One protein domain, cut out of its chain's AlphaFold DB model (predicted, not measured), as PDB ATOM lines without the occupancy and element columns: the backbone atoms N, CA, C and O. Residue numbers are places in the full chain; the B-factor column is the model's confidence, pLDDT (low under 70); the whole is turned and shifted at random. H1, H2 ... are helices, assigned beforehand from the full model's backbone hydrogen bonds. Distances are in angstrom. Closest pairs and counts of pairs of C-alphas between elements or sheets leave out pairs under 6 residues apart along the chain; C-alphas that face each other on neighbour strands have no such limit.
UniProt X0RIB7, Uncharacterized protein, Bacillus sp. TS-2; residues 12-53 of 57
ATOM      1  N   GLU A  12      46.691 -42.278  23.491       78.44
ATOM      2  CA  GLU A  12      48.142 -42.431  23.466       78.44
ATOM      3  C   GLU A  12      48.599 -43.274  22.263       78.44
ATOM      4  O   GLU A  12      49.543 -42.884  21.578       78.44
ATOM      5  N   ASP A  13      47.886 -44.352  21.914       81.44
ATOM      6  CA  ASP A  13      48.196 -45.168  20.725       81.44
ATOM      7  C   ASP A  13      48.066 -44.358  19.433       81.44
ATOM      8  O   ASP A  13      48.878 -44.462  18.502       81.44
ATOM      9  N   ARG A  14      47.035 -43.506  19.385       76.75
ATOM     10  CA  ARG A  14      46.820 -42.568  18.282       76.75
ATOM     11  C   ARG A  14      47.936 -41.535  18.260       76.75
ATOM     12  O   ARG A  14      48.525 -41.314  17.209       76.75
ATOM     13  N   TYR A  15      48.277 -40.948  19.402       79.75
ATOM     14  CA  TYR A  15      49.363 -39.979  19.496       79.75
ATOM     15  C   TYR A  15      50.684 -40.555  18.970       79.75
ATOM     16  O   TYR A  15      51.320 -39.954  18.105       79.75
ATOM     17  N   VAL A  16      51.064 -41.753  19.415       81.31
ATOM     18  CA  VAL A  16      52.284 -42.440  18.969       81.31
ATOM     19  C   VAL A  16      52.246 -42.687  17.460       81.31
ATOM     20  O   VAL A  16      53.189 -42.352  16.741       81.31
ATOM     21  N   THR A  17      51.137 -43.205  16.943       80.75
ATOM     22  CA  THR A  17      51.032 -43.568  15.523       80.75
ATOM     23  C   THR A  17      50.990 -42.345  14.602       80.75
ATOM     24  O   THR A  17      51.654 -42.295  13.562       80.75
ATOM     25  N   TYR A  18      50.258 -41.302  14.976       78.56
ATOM     26  CA  TYR A  18      50.121 -40.104  14.152       78.56
ATOM     27  C   TYR A  18      51.318 -39.160  14.304       78.56
ATOM     28  O   TYR A  18      51.863 -38.696  13.299       78.56
ATOM     29  N   CYS A  19      51.792 -38.909  15.523       81.50
ATOM     30  CA  CYS A  19      52.877 -37.956  15.741       81.50
ATOM     31  C   CYS A  19      54.256 -38.572  15.485       81.50
ATOM     32  O   CYS A  19      55.076 -37.975  14.785       81.50
ATOM     33  N   LEU A  20      54.524 -39.776  16.007       78.75
ATOM     34  CA  LEU A  20      55.864 -40.370  15.932       78.75
ATOM     35  C   LEU A  20      56.092 -41.120  14.618       78.75
ATOM     36  O   LEU A  20      57.116 -40.903  13.967       78.75
ATOM     37  N   ILE A  21      55.140 -41.960  14.198       79.88
ATOM     38  CA  ILE A  21      55.283 -42.748  12.961       79.88
ATOM     39  C   ILE A  21      54.995 -41.873  11.740       79.88
ATOM     40  O   ILE A  21      55.816 -41.777  10.828       79.88
ATOM     41  N   SER A  22      53.855 -41.179  11.742       76.75
ATOM     42  CA  SER A  22      53.398 -40.406  10.577       76.75
ATOM     43  C   SER A  22      53.987 -38.995  10.497       76.75
ATOM     44  O   SER A  22      53.714 -38.271   9.540       76.75
ATOM     45  N   ARG A  23      54.816 -38.610  11.482       81.38
ATOM     46  CA  ARG A  23      55.494 -37.305  11.571       81.38
ATOM     47  C   ARG A  23      54.533 -36.111  11.527       81.38
ATOM     48  O   ARG A  23      54.899 -35.034  11.055       81.38
ATOM     49  N   ILE A  24      53.310 -36.287  12.023       81.94
ATOM     50  CA  ILE A  24      52.359 -35.188  12.202       81.94
ATOM     51  C   ILE A  24      52.803 -34.377  13.423       81.94
ATOM     52  O   ILE A  24      53.193 -34.930  14.445       81.94
ATOM     53  N   ALA A  25      52.773 -33.048  13.325       85.50
ATOM     54  CA  ALA A  25      53.141 -32.211  14.460       85.50
ATOM     55  C   ALA A  25      52.137 -32.396  15.610       85.50
ATOM     56  O   ALA A  25      50.929 -32.300  15.395       85.50
ATOM     57  N   GLU A  26      52.638 -32.565  16.833       82.88
ATOM     58  CA  GLU A  26      51.827 -32.727  18.048       82.88
ATOM     59  C   GLU A  26      50.749 -31.639  18.189       82.88
ATOM     60  O   GLU A  26      49.584 -31.924  18.459       82.88
ATOM     61  N   LYS A  27      51.114 -30.380  17.916       84.94
ATOM     62  CA  LYS A  27      50.171 -29.252  17.952       84.94
ATOM     63  C   LYS A  27      48.966 -29.446  17.028       84.94
ATOM     64  O   LYS A  27      47.892 -28.943  17.329       84.94
ATOM     65  N   ILE A  28      49.149 -30.140  15.904       79.75
ATOM     66  CA  ILE A  28      48.070 -30.455  14.968       79.75
ATOM     67  C   ILE A  28      47.225 -31.572  15.575       79.75
ATOM     68  O   ILE A  28      46.018 -31.424  15.649       79.75
ATOM     69  N   PHE A  29      47.835 -32.640  16.092       82.31
ATOM     70  CA  PHE A  29      47.099 -33.749  16.707       82.31
ATOM     71  C   PHE A  29      46.119 -33.299  17.804       82.31
ATOM     72  O   PHE A  29      44.952 -33.677  17.759       82.31
ATOM     73  N   TRP A  30      46.556 -32.452  18.741       80.56
ATOM     74  CA  TRP A  30      45.717 -32.039  19.876       80.56
ATOM     75  C   TRP A  30      44.582 -31.069  19.520       80.56
ATOM     76  O   TRP A  30      43.594 -31.002  20.245       80.56
ATOM     77  N   HIS A  31      44.705 -30.315  18.423       82.31
ATOM     78  CA  HIS A  31      43.762 -29.241  18.071       82.31
ATOM     79  C   HIS A  31      42.930 -29.541  16.821       82.31
ATOM     80  O   HIS A  31      42.066 -28.745  16.451       82.31
ATOM     81  N   TYR A  32      43.190 -30.658  16.146       73.31
ATOM     82  CA  TYR A  32      42.501 -31.027  14.917       73.31
ATOM     83  C   TYR A  32      41.536 -32.189  15.169       73.31
ATOM     84  O   TYR A  32      41.864 -33.109  15.917       73.31
ATOM     85  N   PRO A  33      40.345 -32.198  14.540       81.31
ATOM     86  CA  PRO A  33      39.415 -33.310  14.683       81.31
ATOM     87  C   PRO A  33      40.085 -34.636  14.310       81.31
ATOM     88  O   PRO A  33      40.718 -34.733  13.257       81.31
ATOM     89  N   ILE A  34      39.904 -35.672  15.133       72.69
ATOM     90  CA  ILE A  34      40.550 -36.986  14.947       72.69
ATOM     91  C   ILE A  34      40.286 -37.553  13.543       72.69
ATOM     92  O   ILE A  34      41.219 -37.991  12.873       72.69
ATOM     93  N   ALA A  35      39.051 -37.437  13.041       75.06
ATOM     94  CA  ALA A  35      38.680 -37.868  11.687       75.06
ATOM     95  C   ALA A  35      39.481 -37.155  10.576       75.06
ATOM     96  O   ALA A  35      39.706 -37.695   9.493       75.06
ATOM     97  N   SER A  36      39.920 -35.920  10.824       75.25
ATOM     98  CA  SER A  36      40.764 -35.165   9.899       75.25
ATOM     99  C   SER A  36      42.220 -35.630   9.957       75.25
ATOM    100  O   SER A  36      42.868 -35.700   8.914       75.25
ATOM    101  N   VAL A  37      42.725 -35.991  11.141       71.75
ATOM    102  CA  VAL A  37      44.064 -36.586  11.324       71.75
ATOM    103  C   VAL A  37      44.148 -37.952  10.629       71.75
ATOM    104  O   VAL A  37      45.087 -38.204   9.876       71.75
ATOM    105  N   GLU A  38      43.119 -38.786  10.789       74.00
ATOM    106  CA  GLU A  38      42.967 -40.067  10.083       74.00
ATOM    107  C   GLU A  38      43.016 -39.894   8.560       74.00
ATOM    108  O   GLU A  38      43.737 -40.614   7.867       74.00
ATOM    109  N   ARG A  39      42.306 -38.892   8.026       76.94
ATOM    110  CA  ARG A  39      42.306 -38.589   6.589       76.94
ATOM    111  C   ARG A  39      43.684 -38.154   6.080       76.94
ATOM    112  O   ARG A  39      44.097 -38.589   5.006       76.94
ATOM    113  N   ILE A  40      44.405 -37.324   6.840       75.12
ATOM    114  CA  ILE A  40      45.781 -36.909   6.505       75.12
ATOM    115  C   ILE A  40      46.700 -38.132   6.441       75.12
ATOM    116  O   ILE A  40      47.479 -38.272   5.497       75.12
ATOM    117  N   TYR A  41      46.579 -39.043   7.405       75.06
ATOM    118  CA  TYR A  41      47.359 -40.275   7.431       75.06
ATOM    119  C   TYR A  41      47.063 -41.195   6.245       75.06
ATOM    120  O   TYR A  41      47.995 -41.663   5.593       75.06
ATOM    121  N   GLN A  42      45.787 -41.414   5.914       77.31
ATOM    122  CA  GLN A  42      45.402 -42.192   4.731       77.31
ATOM    123  C   GLN A  42      45.977 -41.582   3.445       77.31
ATOM    124  O   GLN A  42      46.544 -42.300   2.621       77.31
ATOM    125  N   GLY A  43      45.907 -40.253   3.303       78.38
ATOM    126  CA  GLY A  43      46.512 -39.541   2.176       78.38
ATOM    127  C   GLY A  43      48.034 -39.704   2.117       78.38
ATOM    128  O   GLY A  43      48.586 -39.947   1.045       78.38
ATOM    129  N   LYS A  44      48.719 -39.637   3.268       78.06
ATOM    130  CA  LYS A  44      50.171 -39.837   3.354       78.06
ATOM    131  C   LYS A  44      50.575 -41.261   2.969       78.06
ATOM    132  O   LYS A  44      51.505 -41.416   2.185       78.06
ATOM    133  N   GLN A  45      49.861 -42.274   3.461       77.69
ATOM    134  CA  GLN A  45      50.099 -43.671   3.088       77.69
ATOM    135  C   GLN A  45      49.882 -43.908   1.590       77.69
ATOM    136  O   GLN A  45      50.702 -44.567   0.954       77.69
ATOM    137  N   ALA A  46      48.817 -43.343   1.011       77.50
ATOM    138  CA  ALA A  46      48.559 -43.440  -0.423       77.50
ATOM    139  C   ALA A  46      49.681 -42.787  -1.250       77.50
ATOM    140  O   ALA A  46      50.168 -43.382  -2.213       77.50
ATOM    141  N   TYR A  47      50.136 -41.598  -0.844       78.69
ATOM    142  CA  TYR A  47      51.246 -40.902  -1.493       78.69
ATOM    143  C   TYR A  47      52.566 -41.672  -1.379       78.69
ATOM    144  O   TYR A  47      53.272 -41.820  -2.372       78.69
ATOM    145  N   ASP A  48      52.901 -42.185  -0.195       80.25
ATOM    146  CA  ASP A  48      54.126 -42.963   0.012       80.25
ATOM    147  C   ASP A  48      54.095 -44.279  -0.767       80.25
ATOM    148  O   ASP A  48      55.104 -44.671  -1.351       80.25
ATOM    149  N   GLY A  49      52.933 -44.935  -0.826       81.25
ATOM    150  CA  GLY A  49      52.712 -46.114  -1.658       81.25
ATOM    151  C   GLY A  49      52.947 -45.821  -3.140       81.25
ATOM    152  O   GLY A  49      53.689 -46.552  -3.794       81.25
ATOM    153  N   TRP A  50      52.396 -44.716  -3.651       81.94
ATOM    154  CA  TRP A  50      52.667 -44.256  -5.014       81.94
ATOM    155  C   TRP A  50      54.146 -43.911  -5.227       81.94
ATOM    156  O   TRP A  50      54.734 -44.334  -6.212       81.94
ATOM    157  N   LYS A  51      54.780 -43.185  -4.301       80.38
ATOM    158  CA  LYS A  51      56.187 -42.777  -4.413       80.38
ATOM    159  C   LYS A  51      57.141 -43.975  -4.439       80.38
ATOM    160  O   LYS A  51      58.131 -43.943  -5.163       80.38
ATOM    161  N   ASN A  52      56.871 -44.995  -3.627       78.69
ATOM    162  CA  ASN A  52      57.717 -46.184  -3.505       78.69
ATOM    163  C   ASN A  52      57.466 -47.213  -4.613       78.69
ATOM    164  O   ASN A  52      58.312 -48.071  -4.849       78.69
ATOM    165  N   ASN A  53      56.318 -47.137  -5.282       75.00
ATOM    166  CA  ASN A  53      56.008 -47.954  -6.444       75.00
ATOM    167  C   ASN A  53      55.236 -47.118  -7.475       75.00
ATOM    168  O   ASN A  53      54.026 -47.320  -7.649       75.00
TER     169      ASN A  53
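What this domain is: This is residues 12 to 53 of the 57 residues of an uncharacterized protein of Bacillus sp. TS-2 (UniProt X0RIB7). A long helix, H3, sticks out with its last turns from a small rounded head, in which the short helices H1 and H2 and the first part of H3 come together. H1 and H2 are in contact with each other, and both sit loosely near the first part of H3, while residues 46 to 53 form the free arm that makes much of the length. The printed part has 42 residues with three named helices, H1, H2 and H3 in that order, and no named strand; the class is all helix. The whole is only just compact, close to loose, with a radius of gyration of the C-alphas of 10.6 A, and its elongated outline spans 32 by 17 by 15 A.

How they stand to each other: H1, residues 12 to 21, touches H2, residues 26 to 31; their closest C-alphas, those of Cys 19 and Glu 26, are 5.8 A apart. The two run opposite ways at a steep tilt of 47 degrees. H2 is close to but not clearly touching H3, residues 34 to 52; their closest C-alphas, those of Phe 29 and Val 37, are 6.8 A apart. These two run opposite ways at a steep tilt of 40 degrees. H1 is also close to but not clearly touching H3, with the C-alphas of Tyr 18 and Tyr 41 closest at 7.3 A. They run the same way at a shallow tilt of 33 degrees, only just short of steep. In H3 every O i to N i+4 pair is within hydrogen-bond range, in H1 5 of 6 and in H2 1 of 2.

Where its parts are: H1 begins at C-alpha 12, at (48.142, -42.431, 23.466), and measures 12.7 A. H2 begins at C-alpha 26, at (51.827, -32.727, 18.048). H3 measures 26.8 A and ends at C-alpha 52, at (57.717, -46.184, -3.505).

The domain as a whole: The two C-alphas farthest apart, those of His 31 and Asn 53, are 33.2 A apart. Both links are tight, and the printed part has no cut. The mean pLDDT of the printed part is 78.8, and no printed residue is under 70.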